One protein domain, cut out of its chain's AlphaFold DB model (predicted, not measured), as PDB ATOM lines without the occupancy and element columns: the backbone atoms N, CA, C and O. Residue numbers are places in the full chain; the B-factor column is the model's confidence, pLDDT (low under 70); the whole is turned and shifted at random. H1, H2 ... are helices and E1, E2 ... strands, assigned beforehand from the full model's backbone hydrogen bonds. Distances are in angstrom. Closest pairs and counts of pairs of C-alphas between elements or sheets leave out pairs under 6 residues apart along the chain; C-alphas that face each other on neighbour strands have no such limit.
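What this domain is: This is residues 2 to 120 of the 921 residues of an uncharacterized protein of Mycoplasma dispar (UniProt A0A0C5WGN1). A long, strongly twisted sheet of E4, E5, E6 and E7 is partly covered by a small sheet of E1, E2 and E3, the strands crossed at 70 degrees. H1 packs on the long sheet near E6, and H2 is near its other end. The printed part has 119 residues, with two named helices and seven named strands in the order H1 E1 H2 E2 E3 E4 E5 E6 E7, class mixed. Both sheets are antiparallel. The whole is compact, radius of gyration of the C-alphas 14.9 A, spanning 44 by 31 by 21 A.

How they stand to each other: H1, residues 2 to 8, is on the branched sheet of E4 (75 to 84), E5 (89 to 100), E6 (104 to 107) and E7 (111 to 116), at a height of 7.8 A; its closest C-alphas to E5 are Ala 8 and Leu 96, 6.2 A. E1 (11 to 16) pairs with E2 (51 to 55), N 12 to O 54 at 2.8 A; E2 and E3 (58 to 62) form a hairpin, N 58 to O 55 at 3.1 A. H2, residues 27 to 34, is on the branched sheet at a height of 10.0 A, its closest C-alphas to E4 being Lys 31 and Pro 83, 7.2 A. E4, E5 and E6 form a meander, each the antiparallel neighbour of the one before. E4 lies on one side of E5 (N 77 to O 95, 2.9 A), E6 (N 98 to O 106, 2.9 A) and E7 (N 92 to O 113, 2.8 A) on the other side. The sheet E4 E5 E6 E7 and the sheet E1 E2 E3 form a sandwich, two sheets face to face, and the parts of them that face each other are 8.6 A apart centre to centre. In H1 and H2 every O i to N i+4 pair is within hydrogen-bond range.

Where its parts are: H1 begins at C-alpha 2 (302.014, 210.549, 194.521). E4 is 25.9 A long and bends by 54 degrees at residue 79; E5 is 34.8 A. E7 ends at C-alpha 116 (314.927, 237.718, 199.746).

The domain as a whole: The C-alphas farthest apart, Ala 23 and Asn 102, are 48.1 A apart. The printed part has no cut; the links H2 to E2 and E3 to E4 are long. pLDDT is under 70 in 18 residues, among them 21 to 26 and 117 to 120.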
ATOM      1  N   LEU A   2     303.023 209.754 193.785       62.62
ATOM      2  CA  LEU A   2     302.014 210.549 194.521       62.62
ATOM      3  C   LEU A   2     302.487 211.070 195.900       62.62
ATOM      4  O   LEU A   2     302.181 212.200 196.257       62.62
ATOM      5  N   GLN A   3     303.262 210.280 196.655       77.56
ATOM      6  CA  GLN A   3     303.755 210.669 197.988       77.56
ATOM      7  C   GLN A   3     304.815 211.781 197.947       77.56
ATOM      8  O   GLN A   3     304.632 212.789 198.620       77.56
ATOM      9  N   VAL A   4     305.871 211.655 197.129       87.62
ATOM     10  CA  VAL A   4     306.905 212.707 197.004       87.62
ATOM     11  C   VAL A   4     306.331 214.022 196.466       87.62
ATOM     12  O   VAL A   4     306.702 215.095 196.933       87.62
ATOM     13  N   GLN A   5     305.356 213.947 195.552       89.44
ATOM     14  CA  GLN A   5     304.679 215.127 195.019       89.44
ATOM     15  C   GLN A   5     303.801 215.817 196.072       89.44
ATOM     16  O   GLN A   5     303.810 217.042 196.169       89.44
ATOM     17  N   ASN A   6     303.067 215.052 196.886       86.38
ATOM     18  CA  ASN A   6     302.266 215.612 197.975       86.38
ATOM     19  C   ASN A   6     303.141 216.201 199.084       86.38
ATOM     20  O   ASN A   6     302.814 217.265 199.600       86.38
ATOM     21  N   GLN A   7     304.270 215.560 199.395       89.50
ATOM     22  CA  GLN A   7     305.205 216.066 200.391       89.50
ATOM     23  C   GLN A   7     305.849 217.385 199.944       89.50
ATOM     24  O   GLN A   7     305.902 218.335 200.719       89.50
ATOM     25  N   ALA A   8     306.261 217.495 198.676       88.56
ATOM     26  CA  ALA A   8     306.828 218.733 198.141       88.56
ATOM     27  C   ALA A   8     305.845 219.919 198.238       88.56
ATOM     28  O   ALA A   8     306.253 221.028 198.571       88.56
ATOM     29  N   LYS A   9     304.535 219.684 198.060       88.25
ATOM     30  CA  LYS A   9     303.483 220.715 198.210       88.25
ATOM     31  C   LYS A   9     303.297 221.235 199.642       88.25
ATOM     32  O   LYS A   9     302.595 222.240 199.828       88.25
ATOM     33  N   LEU A  10     303.857 220.548 200.640       88.56
ATOM     34  CA  LEU A  10     303.827 220.978 202.038       88.56
ATOM     35  C   LEU A  10     304.909 222.006 202.356       88.56
ATOM     36  O   LEU A  10     304.762 222.696 203.362       88.56
ATOM     37  N   ILE A  11     305.934 222.155 201.513       87.62
ATOM     38  CA  ILE A  11     306.911 223.234 201.657       87.62
ATOM     39  C   ILE A  11     306.179 224.563 201.422       87.62
ATOM     40  O   ILE A  11     305.504 224.754 200.407       87.62
ATOM     41  N   SER A  12     306.228 225.444 202.418       80.75
ATOM     42  CA  SER A  12     305.545 226.739 202.438       80.75
ATOM     43  C   SER A  12     306.475 227.885 202.088       80.75
ATOM     44  O   SER A  12     306.068 228.798 201.373       80.75
ATOM     45  N   ASN A  13     307.697 227.857 202.622       80.81
ATOM     46  CA  ASN A  13     308.648 228.941 202.471       80.81
ATOM     47  C   ASN A  13     310.098 228.450 202.440       80.81
ATOM     48  O   ASN A  13     310.395 227.357 202.926       80.81
ATOM     49  N   ILE A  14     310.988 229.277 201.894       86.00
ATOM     50  CA  ILE A  14     312.434 229.070 201.922       86.00
ATOM     51  C   ILE A  14     313.093 230.378 202.344       86.00
ATOM     52  O   ILE A  14     312.826 231.415 201.736       86.00
ATOM     53  N   ASN A  15     313.969 230.321 203.343       80.56
ATOM     54  CA  ASN A  15     314.763 231.461 203.793       80.56
ATOM     55  C   ASN A  15     316.258 231.161 203.658       80.56
ATOM     56  O   ASN A  15     316.671 230.004 203.631       80.56
ATOM     57  N   LEU A  16     317.081 232.204 203.576       82.62
ATOM     58  CA  LEU A  16     318.528 232.065 203.740       82.62
ATOM     59  C   LEU A  16     318.821 231.797 205.226       82.62
ATOM     60  O   LEU A  16     318.214 232.451 206.069       82.62
ATOM     61  N   LYS A  17     319.728 230.869 205.556       79.88
ATOM     62  CA  LYS A  17     320.036 230.568 206.966       79.88
ATOM     63  C   LYS A  17     320.617 231.787 207.674       79.88
ATOM     64  O   LYS A  17     321.448 232.494 207.097       79.88
ATOM     65  N   ASP A  18     320.278 231.951 208.951       65.12
ATOM     66  CA  ASP A  18     320.696 233.083 209.792       65.12
ATOM     67  C   ASP A  18     322.213 233.336 209.764       65.12
ATOM     68  O   ASP A  18     322.664 234.480 209.764       65.12
ATOM     69  N   GLN A  19     323.027 232.278 209.664       66.44
ATOM     70  CA  GLN A  19     324.491 232.388 209.604       66.44
ATOM     71  C   GLN A  19     325.020 233.147 208.370       66.44
ATOM     72  O   GLN A  19     326.150 233.630 208.392       66.44
ATOM     73  N   TYR A  20     324.216 233.275 207.308       71.81
ATOM     74  CA  TYR A  20     324.536 234.053 206.104       71.81
ATOM     75  C   TYR A  20     323.818 235.412 206.062       71.81
ATOM     76  O   TYR A  20     324.144 236.245 205.216       71.81
ATOM     77  N   GLN A  21     322.880 235.647 206.985       63.03
ATOM     78  CA  GLN A  21     322.158 236.904 207.194       63.03
ATOM     79  C   GLN A  21     322.751 237.660 208.392       63.03
ATOM     80  O   GLN A  21     322.089 237.922 209.396       63.03
ATOM     81  N   THR A  22     324.040 237.982 208.304       55.56
ATOM     82  CA  THR A  22     324.756 238.723 209.351       55.56
ATOM     83  C   THR A  22     324.916 240.186 208.956       55.56
ATOM     84  O   THR A  22     324.922 240.512 207.773       55.56
ATOM     85  N   ALA A  23     325.092 241.072 209.941       48.38
ATOM     86  CA  ALA A  23     325.320 242.503 209.700       48.38
ATOM     87  C   ALA A  23     326.539 242.784 208.792       48.38
ATOM     88  O   ALA A  23     326.557 243.780 208.078       48.38
ATOM     89  N   ASN A  24     327.513 241.864 208.768       49.81
ATOM     90  CA  ASN A  24     328.767 241.983 208.013       49.81
ATOM     91  C   ASN A  24     328.724 241.289 206.644       49.81
ATOM     92  O   ASN A  24     329.731 241.241 205.941       49.81
ATOM     93  N   SER A  25     327.584 240.700 206.290       60.91
ATOM     94  CA  SER A  25     327.347 240.053 205.009       60.91
ATOM     95  C   SER A  25     326.379 240.928 204.220       60.91
ATOM     96  O   SER A  25     325.374 241.396 204.752       60.91
ATOM     97  N   SER A  26     326.669 241.195 202.953       69.88
ATOM     98  CA  SER A  26     325.701 241.781 202.026       69.88
ATOM     99  C   SER A  26     325.108 240.704 201.119       69.88
ATOM    100  O   SER A  26     325.687 239.629 200.938       69.88
ATOM    101  N   TYR A  27     323.990 241.021 200.458       77.25
ATOM    102  CA  TYR A  27     323.476 240.219 199.343       77.25
ATOM    103  C   TYR A  27     324.597 239.825 198.356       77.25
ATOM    104  O   TYR A  27     324.672 238.675 197.924       77.25
ATOM    105  N   PHE A  28     325.516 240.751 198.050       77.56
ATOM    106  CA  PHE A  28     326.619 240.506 197.122       77.56
ATOM    107  C   PHE A  28     327.704 239.578 197.688       77.56
ATOM    108  O   PHE A  28     328.336 238.856 196.916       77.56
ATOM    109  N   ASP A  29     327.905 239.537 199.005       80.81
ATOM    110  CA  ASP A  29     328.877 238.635 199.638       80.81
ATOM    111  C   ASP A  29     328.372 237.195 199.666       80.81
ATOM    112  O   ASP A  29     329.122 236.265 199.359       80.81
ATOM    113  N   VAL A  30     327.077 237.011 199.931       83.06
ATOM    114  CA  VAL A  30     326.413 235.711 199.781       83.06
ATOM    115  C   VAL A  30     326.409 235.295 198.306       83.06
ATOM    116  O   VAL A  30     326.764 234.162 197.979       83.06
ATOM    117  N   LYS A  31     326.110 236.219 197.382       86.00
ATOM    118  CA  LYS A  31     326.132 235.953 195.935       86.00
ATOM    119  C   LYS A  31     327.499 235.449 195.459       86.00
ATOM    120  O   LYS A  31     327.550 234.458 194.735       86.00
ATOM    121  N   LYS A  32     328.607 236.058 195.896       85.56
ATOM    122  CA  LYS A  32     329.973 235.609 195.551       85.56
ATOM    123  C   LYS A  32     330.270 234.177 196.000       85.56
ATOM    124  O   LYS A  32     331.111 233.517 195.391       85.56
ATOM    125  N   GLN A  33     329.622 233.681 197.052       86.38
ATOM    126  CA  GLN A  33     329.790 232.296 197.508       86.38
ATOM    127  C   GLN A  33     329.001 231.305 196.644       86.38
ATOM    128  O   GLN A  33     329.439 230.171 196.464       86.38
ATOM    129  N   LEU A  34     327.886 231.748 196.061       88.38
ATOM    130  CA  LEU A  34     326.949 230.911 195.310       88.38
ATOM    131  C   LEU A  34     327.215 230.900 193.790       88.38
ATOM    132  O   LEU A  34     326.934 229.901 193.124       88.38
ATOM    133  N   PHE A  35     327.792 231.975 193.239       90.75
ATOM    134  CA  PHE A  35     327.925 232.205 191.794       90.75
ATOM    135  C   PHE A  35     329.357 232.531 191.346       90.75
ATOM    136  O   PHE A  35     330.158 233.072 192.110       90.75
ATOM    137  N   ASN A  36     329.666 232.196 190.091       88.12
ATOM    138  CA  ASN A  36     330.826 232.681 189.343       88.12
ATOM    139  C   ASN A  36     330.597 234.131 188.874       88.12
ATOM    140  O   ASN A  36     329.482 234.651 188.947       88.12
ATOM    141  N   GLU A  37     331.644 234.792 188.372       82.56
ATOM    142  CA  GLU A  37     331.571 236.191 187.908       82.56
ATOM    143  C   GLU A  37     330.592 236.401 186.740       82.56
ATOM    144  O   GLU A  37     329.999 237.470 186.615       82.56
ATOM    145  N   ASP A  38     330.357 235.371 185.927       84.00
ATOM    146  CA  ASP A  38     329.382 235.357 184.830       84.00
ATOM    147  C   ASP A  38     327.937 235.054 185.291       84.00
ATOM    148  O   ASP A  38     327.056 234.807 184.469       84.00
ATOM    149  N   ASN A  39     327.682 235.078 186.608       81.44
ATOM    150  CA  ASN A  39     326.425 234.705 187.267       81.44
ATOM    151  C   ASN A  39     325.990 233.244 187.059       81.44
ATOM    152  O   ASN A  39     324.866 232.885 187.424       81.44
ATOM    153  N   THR A  40     326.855 232.374 186.532       85.75
ATOM    154  CA  THR A  40     326.594 230.931 186.537       85.75
ATOM    155  C   THR A  40     326.791 230.366 187.944       85.75
ATOM    156  O   THR A  40     327.643 230.827 188.706       85.75
ATOM    157  N   LYS A  41     325.979 229.379 188.342       87.38
ATOM    158  CA  LYS A  41     326.111 228.739 189.660       87.38
ATOM    159  C   LYS A  41     327.472 228.041 189.795       87.38
ATOM    160  O   LYS A  41     327.944 227.400 188.853       87.38
ATOM    161  N   LYS A  42     328.089 228.110 190.975       87.69
ATOM    162  CA  LYS A  42     329.362 227.419 191.238       87.69
ATOM    163  C   LYS A  42     329.193 225.899 191.248       87.69
ATOM    164  O   LYS A  42     328.277 225.361 191.868       87.69
ATOM    165  N   THR A  43     330.102 225.186 190.586       82.50
ATOM    166  CA  THR A  43     330.161 223.717 190.610       82.50
ATOM    167  C   THR A  43     330.822 223.222 191.896       82.50
ATOM    168  O   THR A  43     331.848 223.763 192.299       82.50
ATOM    169  N   GLY A  44     330.273 222.177 192.523       78.75
ATOM    170  CA  GLY A  44     330.822 221.581 193.752       78.75
ATOM    171  C   GLY A  44     330.369 222.240 195.065       78.75
ATOM    172  O   GLY A  44     330.815 221.816 196.125       78.75
ATOM    173  N   VAL A  45     329.481 223.241 195.011       82.62
ATOM    174  CA  VAL A  45     328.865 223.866 196.193       82.62
ATOM    175  C   VAL A  45     327.562 223.145 196.546       82.62
ATOM    176  O   VAL A  45     326.702 222.952 195.686       82.62
ATOM    177  N   ASP A  46     327.396 222.769 197.814       83.62
ATOM    178  CA  ASP A  46     326.134 222.242 198.338       83.62
ATOM    179  C   ASP A  46     325.202 223.394 198.737       83.62
ATOM    180  O   ASP A  46     325.294 223.971 199.821       83.62
ATOM    181  N   PHE A  47     324.283 223.733 197.835       84.31
ATOM    182  CA  PHE A  47     323.348 224.838 198.030       84.31
ATOM    183  C   PHE A  47     322.382 224.624 199.204       84.31
ATOM    184  O   PHE A  47     321.889 225.603 199.763       84.31
ATOM    185  N   SER A  48     322.139 223.380 199.637       81.12
ATOM    186  CA  SER A  48     321.257 223.096 200.782       81.12
ATOM    187  C   SER A  48     321.813 223.622 202.113       81.12
ATOM    188  O   SER A  48     321.086 223.808 203.091       81.12
ATOM    189  N   GLN A  49     323.107 223.940 202.155       83.00
ATOM    190  CA  GLN A  49     323.739 224.529 203.330       83.00
ATOM    191  C   GLN A  49     323.341 225.989 203.541       83.00
ATOM    192  O   GLN A  49     323.374 226.437 204.683       83.00
ATOM    193  N   PHE A  50     322.905 226.693 202.493       86.06
ATOM    194  CA  PHE A  50     322.609 228.128 202.519       86.06
ATOM    195  C   PHE A  50     321.147 228.461 202.800       86.06
ATOM    196  O   PHE A  50     320.857 229.584 203.209       86.06
ATOM    197  N   PHE A  51     320.237 227.501 202.635       88.38
ATOM    198  CA  PHE A  51     318.800 227.744 202.719       88.38
ATOM    199  C   PHE A  51     318.104 226.809 203.706       88.38
ATOM    200  O   PHE A  51     318.397 225.615 203.756       88.38
ATOM    201  N   ASP A  52     317.154 227.365 204.446       86.38
ATOM    202  CA  ASP A  52     316.237 226.661 205.331       86.38
ATOM    203  C   ASP A  52     314.852 226.574 204.684       86.38
ATOM    204  O   ASP A  52     314.328 227.559 204.163       86.38
ATOM    205  N   PHE A  53     314.252 225.383 204.714       89.19
ATOM    206  CA  PHE A  53     312.950 225.090 204.111       89.19
ATOM    207  C   PHE A  53     311.911 224.914 205.211       89.19
ATOM    208  O   PHE A  53     312.173 224.223 206.186       89.19
ATOM    209  N   TYR A  54     310.718 225.474 205.046       83.12
ATOM    210  CA  TYR A  54     309.659 225.434 206.057       83.12
ATOM    211  C   TYR A  54     308.433 224.709 205.529       83.12
ATOM    212  O   TYR A  54     308.146 224.742 204.332       83.12
ATOM    213  N   GLN A  55     307.683 224.073 206.428       85.38
ATOM    214  CA  GLN A  55     306.428 223.402 206.094       85.38
ATOM    215  C   GLN A  55     305.209 224.262 206.450       85.38
ATOM    216  O   GLN A  55     305.225 225.028 207.411       85.38
ATOM    217  N   LYS A  56     304.104 224.101 205.712       75.06
ATOM    218  CA  LYS A  56     302.846 224.847 205.927       75.06
ATOM    219  C   LYS A  56     302.274 224.706 207.337       75.06
ATOM    220  O   LYS A  56     301.683 225.652 207.838       75.06
ATOM    221  N   SER A  57     302.429 223.541 207.961       71.81
ATOM    222  CA  SER A  57     301.911 223.246 209.303       71.81
ATOM    223  C   SER A  57     302.749 223.843 210.436       71.81
ATOM    224  O   SER A  57     302.252 223.953 211.553       71.81
ATOM    225  N   ASN A  58     304.005 224.217 210.175       66.19
ATOM    226  CA  ASN A  58     304.920 224.748 211.179       66.19
ATOM    227  C   ASN A  58     305.939 225.685 210.516       66.19
ATOM    228  O   ASN A  58     307.040 225.277 210.151       66.19
ATOM    229  N   ALA A  59     305.539 226.944 210.335       63.34
ATOM    230  CA  ALA A  59     306.330 227.957 209.636       63.34
ATOM    231  C   ALA A  59     307.502 228.524 210.464       63.34
ATOM    232  O   ALA A  59     308.280 229.310 209.935       63.34
ATOM    233  N   ASN A  60     307.634 228.135 211.739       60.78
ATOM    234  CA  ASN A  60     308.615 228.706 212.669       60.78
ATOM    235  C   ASN A  60     309.866 227.835 212.861       60.78
ATOM    236  O   ASN A  60     310.822 228.291 213.482       60.78
ATOM    237  N   LEU A  61     309.866 226.592 212.368       72.25
ATOM    238  CA  LEU A  61     310.997 225.668 212.471       72.25
ATOM    239  C   LEU A  61     311.368 225.128 211.082       72.25
ATOM    240  O   LEU A  61     310.467 224.711 210.346       72.25
ATOM    241  N   PRO A  62     312.661 225.125 210.715       82.56
ATOM    242  CA  PRO A  62     313.100 224.580 209.440       82.56
ATOM    243  C   PRO A  62     312.987 223.049 209.423       82.56
ATOM    244  O   PRO A  62     313.183 222.381 210.436       82.56
ATOM    245  N   ILE A  63     312.684 222.501 208.249       82.88
ATOM    246  CA  ILE A  63     312.618 221.068 207.969       82.88
ATOM    247  C   ILE A  63     314.030 220.485 208.012       82.88
ATOM    248  O   ILE A  63     314.901 220.879 207.233       82.88
ATOM    249  N   ASN A  64     314.232 219.463 208.840       85.31
ATOM    250  CA  ASN A  64     315.441 218.657 208.814       85.31
ATOM    251  C   ASN A  64     315.223 217.374 207.995       85.31
ATOM    252  O   ASN A  64     314.701 216.371 208.486       85.31
ATOM    253  N   PHE A  65     315.698 217.383 206.747       85.19
ATOM    254  CA  PHE A  65     315.609 216.246 205.820       85.19
ATOM    255  C   PHE A  65     316.382 214.988 206.265       85.19
ATOM    256  O   PHE A  65     316.242 213.947 205.632       85.19
ATOM    257  N   ALA A  66     317.181 215.045 207.336       79.75
ATOM    258  CA  ALA A  66     317.869 213.881 207.895       79.75
ATOM    259  C   ALA A  66     317.141 213.275 209.109       79.75
ATOM    260  O   ALA A  66     317.130 212.053 209.266       79.75
ATOM    261  N   THR A  67     316.537 214.101 209.971       79.00
ATOM    262  CA  THR A  67     316.013 213.647 211.275       79.00
ATOM    263  C   THR A  67     314.501 213.708 211.410       79.00
ATOM    264  O   THR A  67     313.936 212.890 212.139       79.00
ATOM    265  N   ASP A  68     313.829 214.635 210.726       79.69
ATOM    266  CA  ASP A  68     312.397 214.841 210.930       79.69
ATOM    267  C   ASP A  68     311.621 213.638 210.411       79.69
ATOM    268  O   ASP A  68     311.807 213.189 209.280       79.69
ATOM    269  N   TYR A  69     310.745 213.088 211.254       81.06
ATOM    270  CA  TYR A  69     310.119 211.793 211.001       81.06
ATOM    271  C   TYR A  69     309.391 211.727 209.646       81.06
ATOM    272  O   TYR A  69     309.532 210.727 208.934       81.06
ATOM    273  N   ASP A  70     308.696 212.807 209.277       80.94
ATOM    274  CA  ASP A  70     307.938 212.926 208.026       80.94
ATOM    275  C   ASP A  70     308.808 213.295 206.812       80.94
ATOM    276  O   ASP A  70     308.387 213.114 205.671       80.94
ATOM    277  N   TRP A  71     310.040 213.765 207.037       87.00
ATOM    278  CA  TRP A  71     310.914 214.306 205.991       87.00
ATOM    279  C   TRP A  71     312.164 213.461 205.720       87.00
ATOM    280  O   TRP A  71     312.660 213.480 204.599       87.00
ATOM    281  N   LYS A  72     312.609 212.626 206.668       85.50
ATOM    282  CA  LYS A  72     313.838 211.802 206.597       85.50
ATOM    283  C   LYS A  72     313.922 210.812 205.432       85.50
ATOM    284  O   LYS A  72     314.969 210.228 205.172       85.50
ATOM    285  N   ARG A  73     312.790 210.537 204.776       86.31
ATOM    286  CA  ARG A  73     312.700 209.637 203.612       86.31
ATOM    287  C   ARG A  73     312.850 210.383 202.284       86.31
ATOM    288  O   ARG A  73     312.859 209.739 201.237       86.31
ATOM    289  N   PHE A  74     312.935 211.709 202.325       90.25
ATOM    290  CA  PHE A  74     313.045 212.579 201.167       90.25
ATOM    291  C   PHE A  74     314.396 213.288 201.179       90.25
ATOM    292  O   PHE A  74     314.880 213.715 202.222       90.25
ATOM    293  N   LYS A  75     314.996 213.433 200.003       89.25
ATOM    294  CA  LYS A  75     316.216 214.208 199.788       89.25
ATOM    295  C   LYS A  75     315.872 215.456 198.991       89.25
ATOM    296  O   LYS A  75     315.124 215.382 198.017       89.25
ATOM    297  N   LEU A  76     316.419 216.589 199.407       91.12
ATOM    298  CA  LEU A  76     316.297 217.844 198.680       91.12
ATOM    299  C   LEU A  76     317.293 217.865 197.514       91.12
ATOM    300  O   LEU A  76     318.472 217.583 197.705       91.12
ATOM    301  N   ASP A  77     316.817 218.223 196.325       89.88
ATOM    302  CA  ASP A  77     317.633 218.399 195.123       89.88
ATOM    303  C   ASP A  77     317.427 219.820 194.582       89.88
ATOM    304  O   ASP A  77     316.346 220.154 194.087       89.88
ATOM    305  N   ILE A  78     318.448 220.673 194.727       89.06
ATOM    306  CA  ILE A  78     318.460 222.047 194.205       89.06
ATOM    307  C   ILE A  78     319.111 222.011 192.821       89.06
ATOM    308  O   ILE A  78     320.332 221.915 192.682       89.06
ATOM    309  N   LEU A  79     318.274 222.073 191.786       86.12
ATOM    310  CA  LEU A  79     318.693 221.923 190.394       86.12
ATOM    311  C   LEU A  79     319.311 223.192 189.825       86.12
ATOM    312  O   LEU A  79     320.238 223.106 189.018       86.12
ATOM    313  N   ASP A  80     318.806 224.358 190.210       87.25
ATOM    314  CA  ASP A  80     319.305 225.639 189.723       87.25
ATOM    315  C   ASP A  80     319.082 226.745 190.752       87.25
ATOM    316  O   ASP A  80     318.222 226.653 191.632       87.25
ATOM    317  N   LEU A  81     319.876 227.798 190.628       89.62
ATOM    318  CA  LEU A  81     319.801 228.988 191.456       89.62
ATOM    319  C   LEU A  81     320.087 230.180 190.548       89.62
ATOM    320  O   LEU A  81     321.043 230.133 189.782       89.62
ATOM    321  N   LYS A  82     319.284 231.243 190.627       90.00
ATOM    322  CA  LYS A  82     319.505 232.470 189.847       90.00
ATOM    323  C   LYS A  82     319.586 233.687 190.762       90.00
ATOM    324  O   LYS A  82     318.722 233.832 191.628       90.00
ATOM    325  N   PRO A  83     320.581 234.572 190.589       88.62
ATOM    326  CA  PRO A  83     320.626 235.821 191.325       88.62
ATOM    327  C   PRO A  83     319.677 236.832 190.670       88.62
ATOM    328  O   PRO A  83     319.699 237.024 189.453       88.62
ATOM    329  N   LEU A  84     318.848 237.490 191.475       82.75
ATOM    330  CA  LEU A  84     317.969 238.582 191.063       82.75
ATOM    331  C   LEU A  84     318.508 239.878 191.674       82.75
ATOM    332  O   LEU A  84     318.019 240.362 192.694       82.75
ATOM    333  N   ASP A  85     319.557 240.420 191.049       77.06
ATOM    334  CA  ASP A  85     320.367 241.509 191.617       77.06
ATOM    335  C   ASP A  85     319.574 242.781 191.911       77.06
ATOM    336  O   ASP A  85     319.777 243.406 192.950       77.06
ATOM    337  N   GLN A  86     318.640 243.144 191.028       69.56
ATOM    338  CA  GLN A  86     317.790 244.328 191.203       69.56
ATOM    339  C   GLN A  86     316.874 244.219 192.427       69.56
ATOM    340  O   GLN A  86     316.461 245.230 192.984       69.56
ATOM    341  N   GLU A  87     316.574 242.995 192.854       62.84
ATOM    342  CA  GLU A  87     315.650 242.695 193.944       62.84
ATOM    343  C   GLU A  87     316.377 242.159 195.187       62.84
ATOM    344  O   GLU A  87     315.715 241.767 196.145       62.84
ATOM    345  N   GLN A  88     317.717 242.095 195.150       79.12
ATOM    346  CA  GLN A  88     318.582 241.513 196.186       79.12
ATOM    347  C   GLN A  88     318.044 240.183 196.732       79.12
ATOM    348  O   GLN A  88     317.850 239.980 197.933       79.12
ATOM    349  N   SER A  89     317.747 239.268 195.813       81.69
ATOM    350  CA  SER A  89     317.126 237.985 196.132       81.69
ATOM    351  C   SER A  89     317.654 236.870 195.238       81.69
ATOM    352  O   SER A  89     318.321 237.118 194.234       81.69
ATOM    353  N   PHE A  90     317.361 235.627 195.608       87.88
ATOM    354  CA  PHE A  90     317.719 234.437 194.845       87.88
ATOM    355  C   PHE A  90     316.452 233.707 194.402       87.88
ATOM    356  O   PHE A  90     315.550 233.496 195.207       87.88
ATOM    357  N   GLU A  91     316.376 233.294 193.140       89.94
ATOM    358  CA  GLU A  91     315.343 232.368 192.672       89.94
ATOM    359  C   GLU A  91     315.896 230.941 192.724       89.94
ATOM    360  O   GLU A  91     316.848 230.605 192.016       89.94
ATOM    361  N   ILE A  92     315.318 230.109 193.587       92.62
ATOM    362  CA  ILE A  92     315.731 228.723 193.826       92.62
ATOM    363  C   ILE A  92     314.822 227.791 193.038       92.62
ATOM    364  O   ILE A  92     313.602 227.877 193.173       92.62
ATOM    365  N   TYR A  93     315.411 226.866 192.280       92.62
ATOM    366  CA  TYR A  93     314.709 225.801 191.569       92.62
ATOM    367  C   TYR A  93     315.029 224.461 192.230       92.62
ATOM    368  O   TYR A  93     316.168 223.990 192.179       92.62
ATOM    369  N   TYR A  94     314.035 223.837 192.853       93.44
ATOM    370  CA  TYR A  94     314.228 222.639 193.667       93.44
ATOM    371  C   TYR A  94     313.152 221.579 193.421       93.44
ATOM    372  O   TYR A  94     312.057 221.857 192.932       93.44
ATOM    373  N   ARG A  95     313.465 220.342 193.799       92.94
ATOM    374  CA  ARG A  95     312.523 219.220 193.854       92.94
ATOM    375  C   ARG A  95     312.889 218.289 195.005       92.94
ATOM    376  O   ARG A  95     313.999 218.341 195.530       92.94
ATOM    377  N   LEU A  96     311.963 217.414 195.379       93.25
ATOM    378  CA  LEU A  96     312.234 216.334 196.322       93.25
ATOM    379  C   LEU A  96     312.465 215.022 195.582       93.25
ATOM    380  O   LEU A  96     311.769 214.692 194.617       93.25
ATOM    381  N   LEU A  97     313.432 214.264 196.081       91.88
ATOM    382  CA  LEU A  97     313.757 212.912 195.663       91.88
ATOM    383  C   LEU A  97     313.362 211.940 196.773       91.88
ATOM    384  O   LEU A  97     313.521 212.234 197.954       91.88
ATOM    385  N   GLN A  98     312.878 210.765 196.403       91.62
ATOM    386  CA  GLN A  98     312.627 209.667 197.328       91.62
ATOM    387  C   GLN A  98     313.219 208.390 196.743       91.62
ATOM    388  O   GLN A  98     312.831 207.974 195.647       91.62
ATOM    389  N   ASP A  99     314.119 207.755 197.487       87.94
ATOM    390  CA  ASP A  99     314.650 206.445 197.120       87.94
ATOM    391  C   ASP A  99     313.544 205.391 197.301       87.94
ATOM    392  O   ASP A  99     312.935 205.273 198.369       87.94
ATOM    393  N   LEU A 100     313.246 204.643 196.238       82.88
ATOM    394  CA  LEU A 100     312.279 203.546 196.235       82.88
ATOM    395  C   LEU A 100     313.000 202.187 196.266       82.88
ATOM    396  O   LEU A 100     314.151 202.084 195.833       82.88
ATOM    397  N   PRO A 101     312.315 201.107 196.691       75.06
ATOM    398  CA  PRO A 101     312.827 199.749 196.519       75.06
ATOM    399  C   PRO A 101     313.199 199.480 195.045       75.06
ATOM    400  O   PRO A 101     312.464 199.885 194.141       75.06
ATOM    401  N   ASN A 102     314.317 198.778 194.807       75.12
ATOM    402  CA  ASN A 102     314.914 198.458 193.491       75.12
ATOM    403  C   ASN A 102     315.736 199.576 192.811       75.12
ATOM    404  O   ASN A 102     315.740 199.662 191.583       75.12
ATOM    405  N   ASN A 103     316.440 200.422 193.576       76.69
ATOM    406  CA  ASN A 103     317.326 201.488 193.062       76.69
ATOM    407  C   ASN A 103     316.640 202.489 192.109       76.69
ATOM    408  O   ASN A 103     317.290 203.108 191.268       76.69
ATOM    409  N   LYS A 104     315.317 202.656 192.222       84.12
ATOM    410  CA  LYS A 104     314.569 203.681 191.482       84.12
ATOM    411  C   LYS A 104     314.405 204.918 192.360       84.12
ATOM    412  O   LYS A 104     314.139 204.790 193.549       84.12
ATOM    413  N   VAL A 105     314.491 206.106 191.769       87.56
ATOM    414  CA  VAL A 105     314.260 207.378 192.469       87.56
ATOM    415  C   VAL A 105     312.950 207.980 191.973       87.56
ATOM    416  O   VAL A 105     312.761 208.159 190.771       87.56
ATOM    417  N   ALA A 106     312.027 208.278 192.887       89.19
ATOM    418  CA  ALA A 106     310.854 209.086 192.573       89.19
ATOM    419  C   ALA A 106     311.186 210.567 192.751       89.19
ATOM    420  O   ALA A 106     311.716 210.956 193.787       89.19
ATOM    421  N   THR A 107     310.824 211.390 191.769       91.12
ATOM    422  CA  THR A 107     311.032 212.841 191.803       91.12
ATOM    423  C   THR A 107     309.697 213.573 191.869       91.12
ATOM    424  O   THR A 107     308.734 213.146 191.228       91.12
ATOM    425  N   SER A 108     309.628 214.667 192.628       92.56
ATOM    426  CA  SER A 108     308.525 215.629 192.515       92.56
ATOM    427  C   SER A 108     308.650 216.477 191.244       92.56
ATOM    428  O   SER A 108     309.692 216.468 190.581       92.56
ATOM    429  N   ASP A 109     307.608 217.260 190.957       91.88
ATOM    430  CA  ASP A 109     307.684 218.372 190.008       91.88
ATOM    431  C   ASP A 109     308.771 219.373 190.437       91.88
ATOM    432  O   ASP A 109     309.184 219.411 191.604       91.88
ATOM    433  N   LEU A 110     309.235 220.175 189.478       91.44
ATOM    434  CA  LEU A 110     310.163 221.270 189.731       91.44
ATOM    435  C   LEU A 110     309.406 222.460 190.319       91.44
ATOM    436  O   LEU A 110     308.522 223.026 189.674       91.44
ATOM    437  N   TYR A 111     309.788 222.861 191.523       91.19
ATOM    438  CA  TYR A 111     309.278 224.048 192.188       91.19
ATOM    439  C   TYR A 111     310.283 225.180 192.063       91.19
ATOM    440  O   TYR A 111     311.493 224.956 192.009       91.19
ATOM    441  N   LYS A 112     309.767 226.408 192.035       90.38
ATOM    442  CA  LYS A 112     310.587 227.609 192.082       90.38
ATOM    443  C   LYS A 112     310.095 228.564 193.152       90.38
ATOM    444  O   LYS A 112     308.886 228.712 193.330       90.38
ATOM    445  N   GLN A 113     311.025 229.211 193.838       87.00
ATOM    446  CA  GLN A 113     310.703 230.168 194.885       87.00
ATOM    447  C   GLN A 113     311.772 231.249 195.001       87.00
ATOM    448  O   GLN A 113     312.966 230.978 194.903       87.00
ATOM    449  N   LYS A 114     311.316 232.482 195.212       84.56
ATOM    450  CA  LYS A 114     312.164 233.648 195.438       84.56
ATOM    451  C   LYS A 114     312.472 233.782 196.931       84.56
ATOM    452  O   LYS A 114     311.554 233.728 197.745       84.56
ATOM    453  N   VAL A 115     313.742 233.983 197.265       85.19
ATOM    454  CA  VAL A 115     314.259 234.131 198.631       85.19
ATOM    455  C   VAL A 115     314.956 235.478 198.750       85.19
ATOM    456  O   VAL A 115     315.990 235.704 198.122       85.19
ATOM    457  N   ALA A 116     314.369 236.389 199.522       74.62
ATOM    458  CA  ALA A 116     314.927 237.718 199.746       74.62
ATOM    459  C   ALA A 116     316.083 237.687 200.757       74.62
ATOM    460  O   ALA A 116     316.083 236.896 201.702       74.62
ATOM    461  N   TYR A 117     317.052 238.584 200.580       68.88
ATOM    462  CA  TYR A 117     318.039 238.891 201.609       68.88
ATOM    463  C   TYR A 117     317.422 239.860 202.641       68.88
ATOM    464  O   TYR A 117     317.230 241.033 202.324       68.88
ATOM    465  N   SER A 118     317.073 239.403 203.856       56.47
ATOM    466  CA  SER A 118     316.551 240.283 204.925       56.47
ATOM    467  C   SER A 118     316.877 239.787 206.343       56.47
ATOM    468  O   SER A 118     316.429 238.710 206.726       56.47
ATOM    469  N   PHE A 119     317.580 240.596 207.143       53.56
ATOM    470  CA  PHE A 119     317.728 240.430 208.598       53.56
ATOM    471  C   PHE A 119     316.437 240.895 209.301       53.56
ATOM    472  O   PHE A 119     316.003 242.020 209.054       53.56
ATOM    473  N   VAL A 120     315.817 240.073 210.165       56.62
ATOM    474  CA  VAL A 120     314.669 240.493 211.008       56.62
ATOM    475  C   VAL A 120     315.118 240.577 212.477       56.62
ATOM    476  O   VAL A 120     315.130 239.559 213.173       56.62
TER     477      VAL A 120